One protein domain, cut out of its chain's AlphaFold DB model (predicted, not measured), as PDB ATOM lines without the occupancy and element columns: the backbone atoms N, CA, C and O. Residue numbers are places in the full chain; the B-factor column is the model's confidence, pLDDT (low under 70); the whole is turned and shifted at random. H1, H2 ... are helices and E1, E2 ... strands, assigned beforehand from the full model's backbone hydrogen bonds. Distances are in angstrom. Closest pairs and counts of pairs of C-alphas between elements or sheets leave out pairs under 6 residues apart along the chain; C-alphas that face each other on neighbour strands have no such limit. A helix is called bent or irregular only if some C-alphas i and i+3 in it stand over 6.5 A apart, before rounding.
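AT A GLANCE: This is residues 15 to 97 of the 101 residues of the protein "GARS_C domain-containing protein" of Candidatus Acidoferrum panamensis (UniProt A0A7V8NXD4). A two-stranded ribbon, bent partway along, has its E1 and E4 part in the middle of a long, narrow body, with helices H1 and H2 packed on one side of it. The ribbon's tip, the hairpin E2 and E3, makes one end of the length, and helix H3, reached by a long link that runs back along the body, makes the other. The printed part has 83 residues with three named helices and four named strands, in the order H1 E1 E2 E3 E4 H2 H3; the class is mixed, helices and strands. The two sheets, E1 with E4 and E2 with E3, are each antiparallel. The whole is loose, with a radius of gyration of the C-alphas of 14.7 A, and a rod in outline, spanning 55 by 24 by 16 A.

IN THESE COORDINATES: E1 is residues 28 to 31 and E4 is residues 49 to 52, each 9.9 A long. E2, residues 34 to 37, is 9.8 A long, and E3, residues 40 to 43, is 10.3 A long. H1, residues 19 to 24, is 8.7 A long and begins at C-alpha 19 at (22.481, -44.166, 23.683). H2, residues 58 to 71, is the longest helix at 20.9 A and begins at C-alpha 58 at (0.278, -44.558, 17.872). H3, residues 85 to 95, is 15.2 A long and ends at C-alpha 95 at (-9.460, -43.361, 12.911).

HOW THE PARTS SIT: E1 and E4 are antiparallel at 159 degrees, with N 30 and O 50 at 2.7 A and N 50 and O 30 at 2.8 A, within hydrogen-bond range. The closest C-alphas of E4 and H2, those of Thr 52 and Ala 65, are 5.6 A apart. The closest of H1 and E1, those of Glu 23 and Val 29, are 6.6 A apart. H1 touches H2, which meets it with residues 67 to 71 alone, at a steep tilt of 44 degrees, opposite ways; the closest C-alphas, those of Ala 22 and Ala 68, are 4.2 A apart. E1 runs on into E2 across a break of 2 residues, at 79 degrees. The hairpin E2 and E3 is antiparallel at 144 degrees, with N 37 and O 40 at 2.8 A. H2 and H3 form a helical hairpin at a shallow tilt of 32 degrees, opposite ways; H2 touches H3 with residues 58 to 59 alone, and the closest C-alphas, those of Pro 59 and Arg 88, are 6.0 A apart. H3 is apart from E2 and E3, for instance. Every O i to N i+4 pair is within hydrogen-bond range in H1 and H3, and 9 of 10 are in H2.

THE WHOLE: The two C-alphas farthest apart, those of Ala 38 and Gly 97, are 54.8 A apart. The printed part has no cut. The link from H2 to H3, residues 72 to 84, is long; the other links are tight. The mean pLDDT of the printed part is 96.1, and residues 96 to 97 are under 70.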
ATOM      1  N   VAL A  15      30.946 -53.062  22.461       98.44
ATOM      2  CA  VAL A  15      30.722 -51.670  22.882       98.44
ATOM      3  C   VAL A  15      29.452 -51.133  22.230       98.44
ATOM      4  O   VAL A  15      29.232 -51.325  21.032       98.44
ATOM      5  N   ILE A  16      28.626 -50.473  23.038       98.75
ATOM      6  CA  ILE A  16      27.374 -49.846  22.635       98.75
ATOM      7  C   ILE A  16      27.602 -48.344  22.508       98.75
ATOM      8  O   ILE A  16      28.050 -47.696  23.451       98.75
ATOM      9  N   SER A  17      27.262 -47.785  21.350       98.69
ATOM     10  CA  SER A  17      27.289 -46.345  21.088       98.69
ATOM     11  C   SER A  17      25.896 -45.812  20.743       98.69
ATOM     12  O   SER A  17      24.988 -46.575  20.403       98.69
ATOM     13  N   GLY A  18      25.724 -44.490  20.850       98.44
ATOM     14  CA  GLY A  18      24.512 -43.791  20.408       98.44
ATOM     15  C   GLY A  18      23.336 -43.793  21.390       98.44
ATOM     16  O   GLY A  18      22.249 -43.377  21.007       98.44
ATOM     17  N   ILE A  19      23.531 -44.223  22.645       98.56
ATOM     18  CA  ILE A  19      22.481 -44.166  23.683       98.56
ATOM     19  C   ILE A  19      22.036 -42.715  23.919       98.56
ATOM     20  O   ILE A  19      20.856 -42.417  23.777       98.56
ATOM     21  N   GLU A  20      22.973 -41.795  24.165       98.25
ATOM     22  CA  GLU A  20      22.660 -40.372  24.387       98.25
ATOM     23  C   GLU A  20      21.991 -39.714  23.167       98.25
ATOM     24  O   GLU A  20      21.066 -38.909  23.298       98.25
ATOM     25  N   ALA A  21      22.420 -40.085  21.954       98.50
ATOM     26  CA  ALA A  21      21.815 -39.600  20.714       98.50
ATOM     27  C   ALA A  21      20.362 -40.084  20.569       98.50
ATOM     28  O   ALA A  21      19.484 -39.300  20.213       98.50
ATOM     29  N   ALA A  22      20.086 -41.344  20.921       98.50
ATOM     30  CA  ALA A  22      18.730 -41.881  20.962       98.50
ATOM     31  C   ALA A  22      17.856 -41.170  22.009       98.50
ATOM     32  O   ALA A  22      16.693 -40.874  21.745       98.50
ATOM     33  N   GLU A  23      18.402 -40.859  23.183       98.25
ATOM     34  CA  GLU A  23      17.668 -40.130  24.224       98.25
ATOM     35  C   GLU A  23      17.386 -38.675  23.827       98.25
ATOM     36  O   GLU A  23      16.310 -38.147  24.113       98.25
ATOM     37  N   THR A  24      18.283 -38.053  23.053       98.06
ATOM     38  CA  THR A  24      18.089 -36.706  22.489       98.06
ATOM     39  C   THR A  24      16.880 -36.633  21.547       98.06
ATOM     40  O   THR A  24      16.271 -35.571  21.403       98.06
ATOM     41  N   THR A  25      16.439 -37.752  20.957       96.69
ATOM     42  CA  THR A  25      15.192 -37.785  20.170       96.69
ATOM     43  C   THR A  25      13.925 -37.760  21.041       96.69
ATOM     44  O   THR A  25      12.816 -37.861  20.510       96.69
ATOM     45  N   GLY A  26      14.059 -37.697  22.369       96.31
ATOM     46  CA  GLY A  26      12.960 -37.767  23.336       96.31
ATOM     47  C   GLY A  26      12.493 -39.191  23.656       96.31
ATOM     48  O   GLY A  26      11.401 -39.366  24.197       96.31
ATOM     49  N   ALA A  27      13.274 -40.211  23.290       98.38
ATOM     50  CA  ALA A  27      13.018 -41.594  23.678       98.38
ATOM     51  C   ALA A  27      13.677 -41.922  25.027       98.38
ATOM     52  O   ALA A  27      14.645 -41.291  25.433       98.38
ATOM     53  N   THR A  28      13.174 -42.947  25.706       98.62
ATOM     54  CA  THR A  28      13.808 -43.537  26.889       98.62
ATOM     55  C   THR A  28      14.484 -44.846  26.502       98.62
ATOM     56  O   THR A  28      13.846 -45.728  25.905       98.62
ATOM     57  N   VAL A  29      15.762 -44.990  26.859       98.69
ATOM     58  CA  VAL A  29      16.542 -46.211  26.636       98.69
ATOM     59  C   VAL A  29      16.659 -46.990  27.946       98.69
ATOM     60  O   VAL A  29      17.268 -46.559  28.916       98.69
ATOM     61  N   PHE A  30      16.064 -48.176  27.979       98.69
ATOM     62  CA  PHE A  30      16.112 -49.089  29.114       98.69
ATOM     63  C   PHE A  30      17.218 -50.123  28.929       98.69
ATOM     64  O   PHE A  30      17.250 -50.856  27.936       98.69
ATOM     65  N   HIS A  31      18.081 -50.231  29.930       98.56
ATOM     66  CA  HIS A  31      19.134 -51.232  29.991       98.56
ATOM     67  C   HIS A  31      18.581 -52.602  30.411       98.56
ATOM     68  O   HIS A  31      17.779 -52.704  31.338       98.56
ATOM     69  N   ALA A  32      19.009 -53.663  29.724       98.19
ATOM     70  CA  ALA A  32      18.737 -55.049  30.095       98.19
ATOM     71  C   ALA A  32      20.061 -55.819  30.208       98.19
ATOM     72  O   ALA A  32      20.752 -55.718  31.216       98.19
ATOM     73  N   GLY A  33      20.453 -56.566  29.175       97.88
ATOM     74  CA  GLY A  33      21.744 -57.247  29.107       97.88
ATOM     75  C   GLY A  33      22.874 -56.292  28.743       97.88
ATOM     76  O   GLY A  33      23.433 -56.412  27.654       97.88
ATOM     77  N   THR A  34      23.205 -55.359  29.634       98.62
ATOM     78  CA  THR A  34      24.344 -54.436  29.495       98.62
ATOM     79  C   THR A  34      25.217 -54.431  30.739       98.62
ATOM     80  O   THR A  34      24.729 -54.689  31.837       98.62
ATOM     81  N   ARG A  35      26.489 -54.067  30.584       98.50
ATOM     82  CA  ARG A  35      27.415 -53.830  31.696       98.50
ATOM     83  C   ARG A  35      28.272 -52.603  31.408       98.50
ATOM     84  O   ARG A  35      28.697 -52.414  30.274       98.50
ATOM     85  N   GLU A  36      28.553 -51.818  32.438       98.12
ATOM     86  CA  GLU A  36      29.512 -50.718  32.374       98.12
ATOM     87  C   GLU A  36      30.948 -51.232  32.548       98.12
ATOM     88  O   GLU A  36      31.229 -52.068  33.412       98.12
ATOM     89  N   THR A  37      31.856 -50.764  31.697       97.44
ATOM     90  CA  THR A  37      33.285 -51.089  31.724       97.44
ATOM     91  C   THR A  37      34.112 -49.814  31.558       97.44
ATOM     92  O   THR A  37      33.587 -48.750  31.239       97.44
ATOM     93  N   ALA A  38      35.438 -49.914  31.691       96.38
ATOM     94  CA  ALA A  38      36.343 -48.794  31.413       96.38
ATOM     95  C   ALA A  38      36.278 -48.285  29.954       96.38
ATOM     96  O   ALA A  38      36.786 -47.208  29.661       96.38
ATOM     97  N   ARG A  39      35.678 -49.055  29.034       94.56
ATOM     98  CA  ARG A  39      35.483 -48.684  27.621       94.56
ATOM     99  C   ARG A  39      34.100 -48.080  27.346       94.56
ATOM    100  O   ARG A  39      33.817 -47.749  26.199       94.56
ATOM    101  N   GLY A  40      33.248 -47.970  28.367       97.06
ATOM    102  CA  GLY A  40      31.849 -47.561  28.258       97.06
ATOM    103  C   GLY A  40      30.880 -48.725  28.469       97.06
ATOM    104  O   GLY A  40      31.194 -49.713  29.134       97.06
ATOM    105  N   ILE A  41      29.673 -48.607  27.917       98.50
ATOM    106  CA  ILE A  41      28.638 -49.637  28.046       98.50
ATOM    107  C   ILE A  41      28.864 -50.742  27.010       98.50
ATOM    108  O   ILE A  41      29.050 -50.473  25.825       98.50
ATOM    109  N   GLU A  42      28.798 -52.000  27.443       98.56
ATOM    110  CA  GLU A  42      28.944 -53.182  26.591       98.56
ATOM    111  C   GLU A  42      27.733 -54.120  26.678       98.56
ATOM    112  O   GLU A  42      27.021 -54.156  27.686       98.56
ATOM    113  N   THR A  43      27.524 -54.932  25.637       98.56
ATOM    114  CA  THR A  43      26.540 -56.023  25.651       98.56
ATOM    115  C   THR A  43      26.921 -57.093  26.681       98.56
ATOM    116  O   THR A  43      28.069 -57.519  26.778       98.56
ATOM    117  N   ALA A  44      25.948 -57.561  27.456       98.25
ATOM    118  CA  ALA A  44      26.127 -58.549  28.525       98.25
ATOM    119  C   ALA A  44      24.985 -59.584  28.572       98.25
ATOM    120  O   ALA A  44      24.752 -60.228  29.591       98.25
ATOM    121  N   GLY A  45      24.244 -59.743  27.473       97.00
ATOM    122  CA  GLY A  45      23.169 -60.721  27.361       97.00
ATOM    123  C   GLY A  45      22.537 -60.747  25.972       97.00
ATOM    124  O   GLY A  45      22.943 -60.012  25.073       97.00
ATOM    125  N   GLY A  46      21.522 -61.599  25.802       97.25
ATOM    126  CA  GLY A  46      20.806 -61.750  24.532       97.25
ATOM    127  C   GLY A  46      19.924 -60.550  24.177       97.25
ATOM    128  O   GLY A  46      20.072 -59.957  23.113       97.25
ATOM    129  N   ARG A  47      19.030 -60.143  25.091       98.31
ATOM    130  CA  ARG A  47      18.290 -58.871  24.993       98.31
ATOM    131  C   ARG A  47      19.108 -57.781  25.674       98.31
ATOM    132  O   ARG A  47      19.400 -57.906  26.858       98.31
ATOM    133  N   VAL A  48      19.446 -56.729  24.942       98.56
ATOM    134  CA  VAL A  48      20.441 -55.737  25.373       98.56
ATOM    135  C   VAL A  48      19.771 -54.454  25.849       98.56
ATOM    136  O   VAL A  48      19.943 -54.069  26.998       98.56
ATOM    137  N   LEU A  49      18.964 -53.827  24.990       98.75
ATOM    138  CA  LEU A  49      18.296 -52.551  25.271       98.75
ATOM    139  C   LEU A  49      16.819 -52.599  24.873       98.75
ATOM    140  O   LEU A  49      16.464 -53.204  23.853       98.75
ATOM    141  N   GLY A  50      15.966 -51.920  25.633       98.62
ATOM    142  CA  GLY A  50      14.607 -51.547  25.242       98.62
ATOM    143  C   GLY A  50      14.556 -50.063  24.895       98.62
ATOM    144  O   GLY A  50      15.042 -49.254  25.666       98.62
ATOM    145  N   VAL A  51      13.968 -49.691  23.758       98.69
ATOM    146  CA  VAL A  51      13.802 -48.281  23.367       98.69
ATOM    147  C   VAL A  51      12.314 -47.982  23.323       98.69
ATOM    148  O   VAL A  51      11.565 -48.689  22.650       98.69
ATOM    149  N   THR A  52      11.885 -46.971  24.072       98.38
ATOM    150  CA  THR A  52      10.480 -46.562  24.178       98.38
ATOM    151  C   THR A  52      10.362 -45.088  23.841       98.38
ATOM    152  O   THR A  52      11.156 -44.288  24.316       98.38
ATOM    153  N   ALA A  53       9.366 -44.717  23.043       98.19
ATOM    154  CA  ALA A  53       9.082 -43.325  22.728       98.19
ATOM    155  C   ALA A  53       7.584 -43.047  22.848       98.19
ATOM    156  O   ALA A  53       6.753 -43.933  22.632       98.19
ATOM    157  N   SER A  54       7.248 -41.796  23.153       97.62
ATOM    158  CA  SER A  54       5.874 -41.296  23.158       97.62
ATOM    159  C   SER A  54       5.637 -40.370  21.964       97.62
ATOM    160  O   SER A  54       6.535 -39.658  21.507       97.62
ATOM    161  N   GLY A  55       4.407 -40.367  21.456       95.94
ATOM    162  CA  GLY A  55       3.949 -39.533  20.346       95.94
ATOM    163  C   GLY A  55       2.531 -39.031  20.599       95.94
ATOM    164  O   GLY A  55       1.884 -39.470  21.547       95.94
ATOM    165  N   ALA A  56       2.058 -38.109  19.759       96.31
ATOM    166  CA  ALA A  56       0.679 -37.612  19.828       96.31
ATOM    167  C   ALA A  56      -0.355 -38.720  19.549       96.31
ATOM    168  O   ALA A  56      -1.484 -38.663  20.028       96.31
ATOM    169  N   ASP A  57       0.054 -39.737  18.798       96.25
ATOM    170  CA  ASP A  57      -0.727 -40.909  18.448       96.25
ATOM    171  C   ASP A  57       0.181 -42.147  18.317       96.25
ATOM    172  O   ASP A  57       1.404 -42.092  18.507       96.25
ATOM    173  N   LEU A  58      -0.436 -43.294  18.019       96.12
ATOM    174  CA  LEU A  58       0.278 -44.558  17.872       96.12
ATOM    175  C   LEU A  58       1.279 -44.547  16.695       96.12
ATOM    176  O   LEU A  58       2.417 -44.970  16.920       96.12
ATOM    177  N   PRO A  59       0.938 -44.066  15.477       96.69
ATOM    178  CA  PRO A  59       1.912 -43.925  14.394       96.69
ATOM    179  C   PRO A  59       3.135 -43.084  14.785       96.69
ATOM    180  O   PRO A  59       4.264 -43.533  14.589       96.69
ATOM    181  N   ALA A  60       2.936 -41.916  15.402       97.25
ATOM    182  CA  ALA A  60       4.025 -41.042  15.823       97.25
ATOM    183  C   ALA A  60       4.906 -41.692  16.896       97.25
ATOM    184  O   ALA A  60       6.130 -41.560  16.843       97.25
ATOM    185  N   ALA A  61       4.319 -42.414  17.856       98.06
ATOM    186  CA  ALA A  61       5.083 -43.143  18.867       98.06
ATOM    187  C   ALA A  61       5.966 -44.239  18.238       98.06
ATOM    188  O   ALA A  61       7.137 -44.370  18.599       98.06
ATOM    189  N   ILE A  62       5.434 -44.983  17.261       98.06
ATOM    190  CA  ILE A  62       6.175 -46.023  16.530       98.06
ATOM    191  C   ILE A  62       7.341 -45.413  15.740       98.06
ATOM    192  O   ILE A  62       8.472 -45.885  15.862       98.06
ATOM    193  N   GLU A  63       7.096 -44.353  14.963       97.81
ATOM    194  CA  GLU A  63       8.144 -43.697  14.166       97.81
ATOM    195  C   GLU A  63       9.255 -43.108  15.043       97.81
ATOM    196  O   GLU A  63      10.443 -43.261  14.742       97.81
ATOM    197  N   ARG A  64       8.895 -42.480  16.169       98.38
ATOM    198  CA  ARG A  64       9.872 -41.939  17.125       98.38
ATOM    199  C   ARG A  64      10.718 -43.039  17.756       98.38
ATOM    200  O   ARG A  64      11.935 -42.889  17.828       98.38
ATOM    201  N   ALA A  65      10.110 -44.162  18.141       98.50
ATOM    202  CA  ALA A  65      10.850 -45.297  18.688       98.50
ATOM    203  C   ALA A  65      11.866 -45.844  17.671       98.50
ATOM    204  O   ALA A  65      13.019 -46.085  18.026       98.50
ATOM    205  N   TYR A  66      11.484 -45.987  16.396       98.56
ATOM    206  CA  TYR A  66      12.416 -46.435  15.354       98.56
ATOM    207  C   TYR A  66      13.479 -45.401  14.992       98.56
ATOM    208  O   TYR A  66      14.587 -45.789  14.631       98.56
ATOM    209  N   THR A  67      13.174 -44.108  15.095       98.38
ATOM    210  CA  THR A  67      14.167 -43.039  14.925       98.38
ATOM    211  C   THR A  67      15.254 -43.156  15.989       98.38
ATOM    212  O   THR A  67      16.417 -43.301  15.636       98.38
ATOM    213  N   ALA A  68      14.874 -43.263  17.264       98.62
ATOM    214  CA  ALA A  68      15.812 -43.473  18.368       98.62
ATOM    215  C   ALA A  68      16.646 -44.760  18.212       98.62
ATOM    216  O   ALA A  68      17.852 -44.771  18.436       98.62
ATOM    217  N   VAL A  69      16.024 -45.861  17.776       98.56
ATOM    218  CA  VAL A  69      16.725 -47.136  17.544       98.56
ATOM    219  C   VAL A  69      17.842 -47.018  16.497       98.56
ATOM    220  O   VAL A  69      18.836 -47.735  16.604       98.56
ATOM    221  N   ARG A  70      17.704 -46.146  15.489       98.25
ATOM    222  CA  ARG A  70      18.706 -45.990  14.413       98.25
ATOM    223  C   ARG A  70      20.001 -45.330  14.883       98.25
ATOM    224  O   ARG A  70      21.039 -45.585  14.260       98.25
ATOM    225  N   GLU A  71      19.932 -44.556  15.963       98.62
ATOM    226  CA  GLU A  71      21.083 -43.906  16.594       98.62
ATOM    227  C   GLU A  71      21.973 -44.915  17.331       98.62
ATOM    228  O   GLU A  71      23.191 -44.757  17.379       98.62
ATOM    229  N   ILE A  72      21.389 -45.995  17.858       98.69
ATOM    230  CA  ILE A  72      22.118 -46.982  18.659       98.69
ATOM    231  C   ILE A  72      22.851 -47.976  17.759       98.69
ATOM    232  O   ILE A  72      22.282 -48.532  16.815       98.69
ATOM    233  N   ARG A  73      24.118 -48.258  18.083       98.56
ATOM    234  CA  ARG A  73      24.941 -49.240  17.369       98.56
ATOM    235  C   ARG A  73      25.754 -50.104  18.322       98.56
ATOM    236  O   ARG A  73      26.294 -49.631  19.314       98.56
ATOM    237  N   PHE A  74      25.860 -51.377  17.970       98.44
ATOM    238  CA  PHE A  74      26.874 -52.309  18.452       98.44
ATOM    239  C   PHE A  74      27.007 -53.448  17.437       98.44
ATOM    240  O   PHE A  74      26.108 -53.689  16.626       98.44
ATOM    241  N   ASP A  75      28.146 -54.129  17.459       98.12
ATOM    242  CA  ASP A  75      28.432 -55.224  16.534       98.12
ATOM    243  C   ASP A  75      27.448 -56.399  16.711       98.12
ATOM    244  O   ASP A  75      27.079 -56.759  17.831       98.12
ATOM    245  N   GLY A  76      26.977 -56.961  15.595       96.94
ATOM    246  CA  GLY A  76      25.965 -58.024  15.576       96.94
ATOM    247  C   GLY A  76      24.551 -57.615  16.029       96.94
ATOM    248  O   GLY A  76      23.686 -58.487  16.164       96.94
ATOM    249  N   MET A  77      24.283 -56.323  16.271       97.94
ATOM    250  CA  MET A  77      22.966 -55.843  16.702       97.94
ATOM    251  C   MET A  77      21.863 -56.216  15.711       97.94
ATOM    252  O   MET A  77      21.960 -55.946  14.516       97.94
ATOM    253  N   HIS A  78      20.740 -56.702  16.235       97.31
ATOM    254  CA  HIS A  78      19.507 -56.820  15.468       97.31
ATOM    255  C   HIS A  78      18.275 -56.424  16.285       97.31
ATOM    256  O   HIS A  78      18.270 -56.373  17.522       97.31
ATOM    257  N   TYR A  79      17.203 -56.095  15.572       98.31
ATOM    258  CA  TYR A  79      15.904 -55.749  16.130       98.31
ATOM    259  C   TYR A  79      14.812 -55.971  15.085       98.31
ATOM    260  O   TYR A  79      15.065 -55.986  13.883       98.31
ATOM    261  N   ARG A  80      13.580 -56.157  15.556       97.75
ATOM    262  CA  ARG A  80      12.402 -56.255  14.693       97.75
ATOM    263  C   ARG A  80      11.997 -54.878  14.179       97.75
ATOM    264  O   ARG A  80      12.002 -53.929  14.952       97.75
ATOM    265  N   THR A  81      11.583 -54.804  12.918       96.94
ATOM    266  CA  THR A  81      11.115 -53.575  12.244       96.94
ATOM    267  C   THR A  81       9.590 -53.501  12.105       96.94
ATOM    268  O   THR A  81       9.056 -52.620  11.435       96.94
ATOM    269  N   ASP A  82       8.864 -54.432  12.723       97.25
ATOM    270  CA  ASP A  82       7.409 -54.578  12.631       97.25
ATOM    271  C   ASP A  82       6.687 -54.460  13.988       97.25
ATOM    272  O   ASP A  82       5.476 -54.678  14.077       97.25
ATOM    273  N   ILE A  83       7.402 -54.094  15.058       97.62
ATOM    274  CA  ILE A  83       6.790 -53.756  16.348       97.62
ATOM    275  C   ILE A  83       5.810 -52.601  16.146       97.62
ATOM    276  O   ILE A  83       6.149 -51.580  15.555       97.62
ATOM    277  N   GLY A  84       4.576 -52.801  16.613       94.44
ATOM    278  CA  GLY A  84       3.490 -51.836  16.480       94.44
ATOM    279  C   GLY A  84       2.691 -51.927  15.177       94.44
ATOM    280  O   GLY A  84       1.596 -51.378  15.146       94.44
ATOM    281  N   ARG A  85       3.135 -52.673  14.146       96.00
ATOM    282  CA  ARG A  85       2.464 -52.724  12.825       96.00
ATOM    283  C   ARG A  85       0.972 -53.065  12.915       96.00
ATOM    284  O   ARG A  85       0.139 -52.274  12.495       96.00
ATOM    285  N   ARG A  86       0.625 -54.187  13.556       95.94
ATOM    286  CA  ARG A  86      -0.782 -54.602  13.747       95.94
ATOM    287  C   ARG A  86      -1.599 -53.608  14.582       95.94
ATOM    288  O   ARG A  86      -2.803 -53.484  14.393       95.94
ATOM    289  N   GLY A  87      -0.959 -52.933  15.538       95.50
ATOM    290  CA  GLY A  87      -1.608 -51.892  16.337       95.50
ATOM    291  C   GLY A  87      -1.910 -50.653  15.498       95.50
ATOM    292  O   GLY A  87      -3.017 -50.130  15.568       95.50
ATOM    293  N   ARG A  88      -0.950 -50.235  14.665       94.62
ATOM    294  CA  ARG A  88      -1.082 -49.127  13.716       94.62
ATOM    295  C   ARG A  88      -2.190 -49.378  12.698       94.62
ATOM    296  O   ARG A  88      -3.057 -48.527  12.567       94.62
ATOM    297  N   GLU A  89      -2.226 -50.558  12.078       95.00
ATOM    298  CA  GLU A  89      -3.284 -50.942  11.128       95.00
ATOM    299  C   GLU A  89      -4.684 -50.803  11.749       95.00
ATOM    300  O   GLU A  89      -5.583 -50.216  11.155       95.00
ATOM    301  N   ARG A  90      -4.867 -51.285  12.987       95.06
ATOM    302  CA  ARG A  90      -6.137 -51.144  13.723       95.06
ATOM    303  C   ARG A  90      -6.443 -49.694  14.093       95.06
ATOM    304  O   ARG A  90      -7.596 -49.284  14.036       95.06
ATOM    305  N   TYR A  91      -5.430 -48.928  14.497       93.81
ATOM    306  CA  TYR A  91      -5.582 -47.510  14.818       93.81
ATOM    307  C   TYR A  91      -6.065 -46.722  13.595       93.81
ATOM    308  O   TYR A  91      -7.021 -45.965  13.705       93.81
ATOM    309  N   GLU A  92      -5.467 -46.959  12.429       91.56
ATOM    310  CA  GLU A  92      -5.835 -46.318  11.161       91.56
ATOM    311  C   GLU A  92      -7.245 -46.731  10.699       91.56
ATOM    312  O   GLU A  92      -8.030 -45.873  10.301       91.56
ATOM    313  N   GLN A  93      -7.617 -48.012  10.837       91.06
ATOM    314  CA  GLN A  93      -8.981 -48.494  10.558       91.06
ATOM    315  C   GLN A  93     -10.037 -47.805  11.436       91.06
ATOM    316  O   GLN A  93     -11.104 -47.437  10.948       91.06
ATOM    317  N   ASN A  94      -9.733 -47.598  12.719       87.69
ATOM    318  CA  ASN A  94     -10.648 -46.951  13.660       87.69
ATOM    319  C   ASN A  94     -10.687 -45.425  13.483       87.69
ATOM    320  O   ASN A  94     -11.749 -44.821  13.609       87.69
ATOM    321  N   ALA A  95      -9.550 -44.796  13.173       79.25
ATOM    322  CA  ALA A  95      -9.460 -43.361  12.911       79.25
ATOM    323  C   ALA A  95     -10.167 -42.967  11.602       79.25
ATOM    324  O   ALA A  95     -10.760 -41.894  11.527       79.25
ATOM    325  N   GLY A  96     -10.165 -43.851  10.598       60.72
ATOM    326  CA  GLY A  96     -10.915 -43.688   9.349       60.72
ATOM    327  C   GLY A  96     -12.419 -43.986   9.448       60.72
ATOM    328  O   GLY A  96     -13.123 -43.826   8.455       60.72
ATOM    329  N   GLY A  97     -12.915 -44.420  10.616       49.03
ATOM    330  CA  GLY A  97     -14.314 -44.804  10.851       49.03
ATOM    331  C   GLY A  97     -15.129 -43.839  11.722       49.03
ATOM    332  O   GLY A  97     -16.266 -44.158  12.066       49.03
TER     333      GLY A  97